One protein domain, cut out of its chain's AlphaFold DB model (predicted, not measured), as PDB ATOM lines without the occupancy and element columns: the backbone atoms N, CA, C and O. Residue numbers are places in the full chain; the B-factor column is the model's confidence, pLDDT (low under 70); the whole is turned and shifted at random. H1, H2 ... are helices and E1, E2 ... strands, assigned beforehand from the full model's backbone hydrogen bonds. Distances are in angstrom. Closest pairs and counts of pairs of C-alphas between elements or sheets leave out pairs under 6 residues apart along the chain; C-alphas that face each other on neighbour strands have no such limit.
ATOM      1  N   LEU A   9     463.353 447.571 459.014       97.88
ATOM      2  CA  LEU A   9     463.842 447.216 460.346       97.88
ATOM      3  C   LEU A   9     465.352 447.446 460.403       97.88
ATOM      4  O   LEU A   9     466.090 446.928 459.565       97.88
ATOM      5  N   ALA A  10     465.815 448.200 461.396       98.12
ATOM      6  CA  ALA A  10     467.233 448.471 461.584       98.12
ATOM      7  C   ALA A  10     467.604 448.452 463.067       98.12
ATOM      8  O   ALA A  10     466.936 449.085 463.879       98.12
ATOM      9  N   HIS A  11     468.704 447.775 463.395       97.94
ATOM     10  CA  HIS A  11     469.423 447.948 464.658       97.94
ATOM     11  C   HIS A  11     470.579 448.913 464.408       97.94
ATOM     12  O   HIS A  11     471.457 448.619 463.596       97.94
ATOM     13  N   PHE A  12     470.544 450.103 465.006       96.25
ATOM     14  CA  PHE A  12     471.501 451.164 464.680       96.25
ATOM     15  C   PHE A  12     471.823 452.049 465.885       96.25
ATOM     16  O   PHE A  12     471.382 451.789 466.999       96.25
ATOM     17  N   ALA A  13     472.667 453.064 465.651       94.62
ATOM     18  CA  ALA A  13     473.174 453.980 466.675       94.62
ATOM     19  C   ALA A  13     473.851 453.268 467.863       94.62
ATOM     20  O   ALA A  13     473.974 453.834 468.939       94.62
ATOM     21  N   THR A  14     474.383 452.061 467.647       95.38
ATOM     22  CA  THR A  14     474.978 451.192 468.684       95.38
ATOM     23  C   THR A  14     476.219 451.767 469.375       95.38
ATOM     24  O   THR A  14     476.692 451.218 470.364       95.38
ATOM     25  N   HIS A  15     476.749 452.882 468.871       96.19
ATOM     26  CA  HIS A  15     477.833 453.649 469.482       96.19
ATOM     27  C   HIS A  15     477.343 454.668 470.528       96.19
ATOM     28  O   HIS A  15     478.167 455.225 471.247       96.19
ATOM     29  N   LEU A  16     476.031 454.913 470.611       95.38
ATOM     30  CA  LEU A  16     475.370 455.790 471.578       95.38
ATOM     31  C   LEU A  16     474.418 454.934 472.427       95.38
ATOM     32  O   LEU A  16     473.326 454.610 471.956       95.38
ATOM     33  N   PRO A  17     474.807 454.525 473.649       91.94
ATOM     34  CA  PRO A  17     473.997 453.641 474.492       91.94
ATOM     35  C   PRO A  17     472.551 454.113 474.709       91.94
ATOM     36  O   PRO A  17     471.648 453.293 474.824       91.94
ATOM     37  N   GLU A  18     472.324 455.424 474.732       90.62
ATOM     38  CA  GLU A  18     471.015 456.058 474.901       90.62
ATOM     39  C   GLU A  18     470.111 456.008 473.657       90.62
ATOM     40  O   GLU A  18     468.910 456.236 473.776       90.62
ATOM     41  N   ALA A  19     470.668 455.730 472.475       91.94
ATOM     42  CA  ALA A  19     469.941 455.670 471.203       91.94
ATOM     43  C   ALA A  19     469.997 454.283 470.538       91.94
ATOM     44  O   ALA A  19     469.317 454.049 469.538       91.94
ATOM     45  N   ALA A  20     470.826 453.380 471.067       97.75
ATOM     46  CA  ALA A  20     470.980 452.024 470.571       97.75
ATOM     47  C   ALA A  20     469.676 451.234 470.731       97.75
ATOM     48  O   ALA A  20     469.061 451.208 471.802       97.75
ATOM     49  N   GLY A  21     469.257 450.586 469.649       98.06
ATOM     50  CA  GLY A  21     467.999 449.865 469.636       98.06
ATOM     51  C   GLY A  21     467.532 449.476 468.247       98.06
ATOM     52  O   GLY A  21     468.101 449.884 467.227       98.06
ATOM     53  N   TYR A  22     466.482 448.661 468.204       98.31
ATOM     54  CA  TYR A  22     465.779 448.368 466.961       98.31
ATOM     55  C   TYR A  22     464.776 449.477 466.683       98.31
ATOM     56  O   TYR A  22     463.973 449.803 467.552       98.31
ATOM     57  N   SER A  23     464.757 450.014 465.466       98.31
ATOM     58  CA  SER A  23     463.619 450.796 464.985       98.31
ATOM     59  C   SER A  23     462.972 450.142 463.787       98.31
ATOM     60  O   SER A  23     463.646 449.524 462.959       98.31
ATOM     61  N   LEU A  24     461.659 450.335 463.688       98.06
ATOM     62  CA  LEU A  24     460.872 449.864 462.566       98.06
ATOM     63  C   LEU A  24     459.958 450.938 461.995       98.06
ATOM     64  O   LEU A  24     459.479 451.826 462.704       98.06
ATOM     65  N   VAL A  25     459.675 450.784 460.706       98.50
ATOM     66  CA  VAL A  25     458.578 451.448 460.007       98.50
ATOM     67  C   VAL A  25     457.860 450.399 459.165       98.50
ATOM     68  O   VAL A  25     458.417 449.883 458.198       98.50
ATOM     69  N   GLN A  26     456.614 450.102 459.522       98.50
ATOM     70  CA  GLN A  26     455.698 449.303 458.718       98.50
ATOM     71  C   GLN A  26     454.703 450.238 458.036       98.50
ATOM     72  O   GLN A  26     453.851 450.834 458.695       98.50
ATOM     73  N   LEU A  27     454.766 450.335 456.709       98.62
ATOM     74  CA  LEU A  27     453.704 450.991 455.951       98.62
ATOM     75  C   LEU A  27     452.434 450.142 456.002       98.62
ATOM     76  O   LEU A  27     452.479 448.912 455.916       98.62
ATOM     77  N   ILE A  28     451.296 450.807 456.125       98.38
ATOM     78  CA  ILE A  28     449.974 450.199 456.020       98.38
ATOM     79  C   ILE A  28     449.166 450.987 454.993       98.38
ATOM     80  O   ILE A  28     449.421 452.167 454.766       98.38
ATOM     81  N   GLU A  29     448.145 450.380 454.398       97.94
ATOM     82  CA  GLU A  29     447.309 451.064 453.391       97.94
ATOM     83  C   GLU A  29     446.664 452.363 453.906       97.94
ATOM     84  O   GLU A  29     446.250 453.216 453.127       97.94
ATOM     85  N   THR A  30     446.578 452.519 455.228       96.62
ATOM     86  CA  THR A  30     445.966 453.665 455.896       96.62
ATOM     87  C   THR A  30     446.972 454.618 456.550       96.62
ATOM     88  O   THR A  30     446.506 455.477 457.288       96.62
ATOM     89  N   SER A  31     448.290 454.478 456.307       97.06
ATOM     90  CA  SER A  31     449.435 455.305 456.776       97.06
ATOM     91  C   SER A  31     450.616 454.427 457.254       97.06
ATOM     92  O   SER A  31     451.199 453.718 456.433       97.06
ATOM     93  N   ALA A  32     451.004 454.441 458.539       98.12
ATOM     94  CA  ALA A  32     452.187 453.725 459.027       98.12
ATOM     95  C   ALA A  32     452.126 453.372 460.522       98.12
ATOM     96  O   ALA A  32     451.541 454.089 461.332       98.12
ATOM     97  N   VAL A  33     452.808 452.288 460.888       98.31
ATOM     98  CA  VAL A  33     453.142 451.934 462.272       98.31
ATOM     99  C   VAL A  33     454.648 452.062 462.442       98.31
ATOM    100  O   VAL A  33     455.409 451.520 461.639       98.31
ATOM    101  N   THR A  34     455.092 452.770 463.474       98.62
ATOM    102  CA  THR A  34     456.518 452.946 463.774       98.62
ATOM    103  C   THR A  34     456.838 452.475 465.181       98.62
ATOM    104  O   THR A  34     455.964 452.407 466.049       98.62
ATOM    105  N   GLY A  35     458.098 452.115 465.399       98.00
ATOM    106  CA  GLY A  35     458.555 451.672 466.703       98.00
ATOM    107  C   GLY A  35     460.036 451.906 466.930       98.00
ATOM    108  O   GLY A  35     460.811 451.885 465.975       98.00
ATOM    109  N   HIS A  36     460.414 452.089 468.191       98.00
ATOM    110  CA  HIS A  36     461.793 452.042 468.664       98.00
ATOM    111  C   HIS A  36     461.870 451.243 469.969       98.00
ATOM    112  O   HIS A  36     461.061 451.463 470.870       98.00
ATOM    113  N   PHE A  37     462.830 450.329 470.057       97.69
ATOM    114  CA  PHE A  37     463.056 449.423 471.181       97.69
ATOM    115  C   PHE A  37     464.464 449.668 471.710       97.69
ATOM    116  O   PHE A  37     465.429 449.359 471.011       97.69
ATOM    117  N   CYS A  38     464.579 450.241 472.905       97.56
ATOM    118  CA  CYS A  38     465.854 450.672 473.469       97.56
ATOM    119  C   CYS A  38     466.609 449.497 474.096       97.56
ATOM    120  O   CYS A  38     466.089 448.835 474.994       97.56
ATOM    121  N   ASP A  39     467.867 449.293 473.703       97.50
ATOM    122  CA  ASP A  39     468.692 448.202 474.236       97.50
ATOM    123  C   ASP A  39     468.985 448.382 475.735       97.50
ATOM    124  O   ASP A  39     468.992 447.419 476.499       97.50
ATOM    125  N   ALA A  40     469.238 449.624 476.161       96.50
ATOM    126  CA  ALA A  40     469.704 449.918 477.513       96.50
ATOM    127  C   ALA A  40     468.603 449.814 478.580       96.50
ATOM    128  O   ALA A  40     468.865 449.319 479.676       96.50
ATOM    129  N   SER A  41     467.390 450.295 478.286       95.81
ATOM    130  CA  SER A  41     466.274 450.281 479.242       95.81
ATOM    131  C   SER A  41     465.295 449.130 479.022       95.81
ATOM    132  O   SER A  41     464.578 448.763 479.950       95.81
ATOM    133  N   GLY A  42     465.254 448.556 477.815       95.38
ATOM    134  CA  GLY A  42     464.211 447.616 477.406       95.38
ATOM    135  C   GLY A  42     462.859 448.280 477.121       95.38
ATOM    136  O   GLY A  42     461.881 447.574 476.876       95.38
ATOM    137  N   ASP A  43     462.784 449.614 477.145       97.12
ATOM    138  CA  ASP A  43     461.559 450.341 476.819       97.12
ATOM    139  C   ASP A  43     461.244 450.257 475.322       97.12
ATOM    140  O   ASP A  43     462.134 450.195 474.469       97.12
ATOM    141  N   ALA A  44     459.952 450.315 475.001       97.44
ATOM    142  CA  ALA A  44     459.462 450.378 473.634       97.44
ATOM    143  C   ALA A  44     458.561 451.602 473.443       97.44
ATOM    144  O   ALA A  44     457.636 451.848 474.219       97.44
ATOM    145  N   TYR A  45     458.803 452.335 472.361       97.62
ATOM    146  CA  TYR A  45     458.007 453.476 471.930       97.62
ATOM    147  C   TYR A  45     457.355 453.120 470.603       97.62
ATOM    148  O   TYR A  45     458.060 452.851 469.636       97.62
ATOM    149  N   LEU A  46     456.024 453.096 470.556       98.12
ATOM    150  CA  LEU A  46     455.254 452.681 469.383       98.12
ATOM    151  C   LEU A  46     454.258 453.774 468.992       98.12
ATOM    152  O   LEU A  46     453.583 454.327 469.859       98.12
ATOM    153  N   ASP A  47     454.130 454.037 467.692       98.31
ATOM    154  CA  ASP A  47     453.112 454.929 467.128       98.31
ATOM    155  C   ASP A  47     452.290 454.160 466.090       98.31
ATOM    156  O   ASP A  47     452.828 453.582 465.144       98.31
ATOM    157  N   VAL A  48     450.970 454.128 466.283       97.88
ATOM    158  CA  VAL A  48     450.016 453.577 465.315       97.88
ATOM    159  C   VAL A  48     449.295 454.753 464.676       97.88
ATOM    160  O   VAL A  48     448.286 455.235 465.194       97.88
ATOM    161  N   PHE A  49     449.813 455.224 463.542       97.19
ATOM    162  CA  PHE A  49     449.210 456.320 462.800       97.19
ATOM    163  C   PHE A  49     448.352 455.774 461.660       97.19
ATOM    164  O   PHE A  49     448.845 455.111 460.751       97.19
ATOM    165  N   SER A  50     447.052 456.068 461.685       96.38
ATOM    166  CA  SER A  50     446.104 455.587 460.683       96.38
ATOM    167  C   SER A  50     445.072 456.655 460.330       96.38
ATOM    168  O   SER A  50     444.527 457.310 461.211       96.38
ATOM    169  N   CYS A  51     444.761 456.785 459.040       94.56
ATOM    170  CA  CYS A  51     443.621 457.546 458.517       94.56
ATOM    171  C   CYS A  51     442.294 456.772 458.619       94.56
ATOM    172  O   CYS A  51     441.242 457.300 458.274       94.56
ATOM    173  N   LYS A  52     442.345 455.503 459.037       93.75
ATOM    174  CA  LYS A  52     441.177 454.674 459.342       93.75
ATOM    175  C   LYS A  52     441.063 454.494 460.850       93.75
ATOM    176  O   LYS A  52     442.055 454.108 461.474       93.75
ATOM    177  N   ASP A  53     439.852 454.655 461.371       93.06
ATOM    178  CA  ASP A  53     439.527 454.375 462.768       93.06
ATOM    179  C   ASP A  53     439.924 452.953 463.174       93.06
ATOM    180  O   ASP A  53     439.758 451.976 462.429       93.06
ATOM    181  N   PHE A  54     440.445 452.842 464.387       94.75
ATOM    182  CA  PHE A  54     440.782 451.581 465.024       94.75
ATOM    183  C   PHE A  54     440.595 451.713 466.532       94.75
ATOM    184  O   PHE A  54     440.641 452.816 467.069       94.75
ATOM    185  N   ASP A  55     440.393 450.584 467.205       95.94
ATOM    186  CA  ASP A  55     440.325 450.542 468.662       95.94
ATOM    187  C   ASP A  55     441.749 450.543 469.255       95.94
ATOM    188  O   ASP A  55     442.493 449.570 469.057       95.94
ATOM    189  N   PRO A  56     442.152 451.587 470.002       95.25
ATOM    190  CA  PRO A  56     443.466 451.645 470.637       95.25
ATOM    191  C   PRO A  56     443.692 450.525 471.662       95.25
ATOM    192  O   PRO A  56     444.839 450.149 471.905       95.25
ATOM    193  N   ALA A  57     442.633 449.958 472.254       97.00
ATOM    194  CA  ALA A  57     442.752 448.841 473.190       97.00
ATOM    195  C   ALA A  57     443.278 447.570 472.508       97.00
ATOM    196  O   ALA A  57     444.027 446.810 473.120       97.00
ATOM    197  N   VAL A  58     442.965 447.365 471.222       97.25
ATOM    198  CA  VAL A  58     443.520 446.249 470.442       97.25
ATOM    199  C   VAL A  58     445.030 446.409 470.280       97.25
ATOM    200  O   VAL A  58     445.763 445.438 470.456       97.25
ATOM    201  N   ALA A  59     445.510 447.625 470.000       96.50
ATOM    202  CA  ALA A  59     446.943 447.897 469.896       96.50
ATOM    203  C   ALA A  59     447.657 447.641 471.233       96.50
ATOM    204  O   ALA A  59     448.664 446.937 471.260       96.50
ATOM    205  N   VAL A  60     447.096 448.124 472.348       97.94
ATOM    206  CA  VAL A  60     447.632 447.852 473.694       97.94
ATOM    207  C   VAL A  60     447.662 446.350 473.987       97.94
ATOM    208  O   VAL A  60     448.692 445.844 474.417       97.94
ATOM    209  N   GLY A  61     446.597 445.608 473.677       98.31
ATOM    210  CA  GLY A  61     446.558 444.161 473.903       98.31
ATOM    211  C   GLY A  61     447.599 443.378 473.089       98.31
ATOM    212  O   GLY A  61     448.102 442.350 473.546       98.31
ATOM    213  N   VAL A  62     447.968 443.859 471.895       97.19
ATOM    214  CA  VAL A  62     449.086 443.298 471.113       97.19
ATOM    215  C   VAL A  62     450.419 443.562 471.819       97.19
ATOM    216  O   VAL A  62     451.212 442.631 471.968       97.19
ATOM    217  N   VAL A  63     450.651 444.786 472.301       97.75
ATOM    218  CA  VAL A  63     451.854 445.141 473.079       97.75
ATOM    219  C   VAL A  63     451.968 444.261 474.321       97.75
ATOM    220  O   VAL A  63     453.007 443.644 474.539       97.75
ATOM    221  N   GLU A  64     450.897 444.134 475.102       97.94
ATOM    222  CA  GLU A  64     450.877 443.312 476.315       97.94
ATOM    223  C   GLU A  64     451.201 441.846 476.017       97.94
ATOM    224  O   GLU A  64     452.063 441.252 476.665       97.94
ATOM    225  N   ARG A  65     450.567 441.276 474.987       98.19
ATOM    226  CA  ARG A  65     450.764 439.875 474.602       98.19
ATOM    227  C   ARG A  65     452.188 439.577 474.140       98.19
ATOM    228  O   ARG A  65     452.706 438.512 474.460       98.19
ATOM    229  N   HIS A  66     452.778 440.456 473.334       97.12
ATOM    230  CA  HIS A  66     454.035 440.157 472.641       97.12
ATOM    231  C   HIS A  66     455.272 440.710 473.344       97.12
ATOM    232  O   HIS A  66     456.343 440.131 473.192       97.12
ATOM    233  N   LEU A  67     455.136 441.798 474.104       95.81
ATOM    234  CA  LEU A  67     456.259 442.461 474.771       95.81
ATOM    235  C   LEU A  67     456.235 442.287 476.293       95.81
ATOM    236  O   LEU A  67     457.256 442.519 476.927       95.81
ATOM    237  N   SER A  68     455.103 441.863 476.877       97.25
ATOM    238  CA  SER A  68     454.949 441.664 478.330       97.25
ATOM    239  C   SER A  68     455.526 442.819 479.174       97.25
ATOM    240  O   SER A  68     456.322 442.579 480.085       97.25
TER     241      SER A  68
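This is residues 9 to 68 of the 93 residues of the protein "S-adenosylmethionine decarboxylase" of Rubrobacteraceae bacterium (UniProt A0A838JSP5). One antiparallel sheet of four strands, folded back and forth as E1, E2, E3, E4, makes a narrow slab, and the single helix H1 folds back at its E4 edge, only grazing it. The printed part has 60 residues, with four named strands and then one named helix along the chain; the class is mixed, helices and strands. The whole is only just loose, close to compact, with a radius of gyration of the C-alphas of 13.0 A, and its outline is only just flat, spanning 39 by 24 by 13 A.

Start with inner strands E2, residues 21 to 28, and E3, residues 31 to 38: this hairpin is antiparallel at 170 degrees, and N 26 and O 33 are 2.8 A apart, within hydrogen-bond range. Edge strand E4, residues 44 to 50, forms a hairpin with E3 at 177 degrees; look for N 45 and O 36, 2.8 A apart. Edge strand E1, residues 9 to 12, forms a hairpin with E2 at 156 degrees, with N 23 and O 10 at 2.9 A. The four strands form a meander, each the antiparallel neighbour of the one before. E1 and E4 are apart. H1, residues 56 to 67, is on the sheet but only grazes it; its closest C-alphas to E4 are Ala 59 and Val 48, 7.9 A apart. In H1 every O i to N i+4 pair is within hydrogen-bond range.

Find C-alpha 9 at (463.842, 447.216, 460.346), where E1 begins. E2 measures 22.6 A, E3 23.9 A and E4 19.3 A. H1 runs 16.3 A from C-alpha 56 at (443.466, 451.645, 470.637) to C-alpha 67 at (456.259, 442.461, 474.771).

The two C-alphas farthest apart, those of His 15 and Asp 53, are 38.9 A apart. The printed part has no cut and no long link. Mean pLDDT of the printed part is 96.8, and no printed residue is under 70.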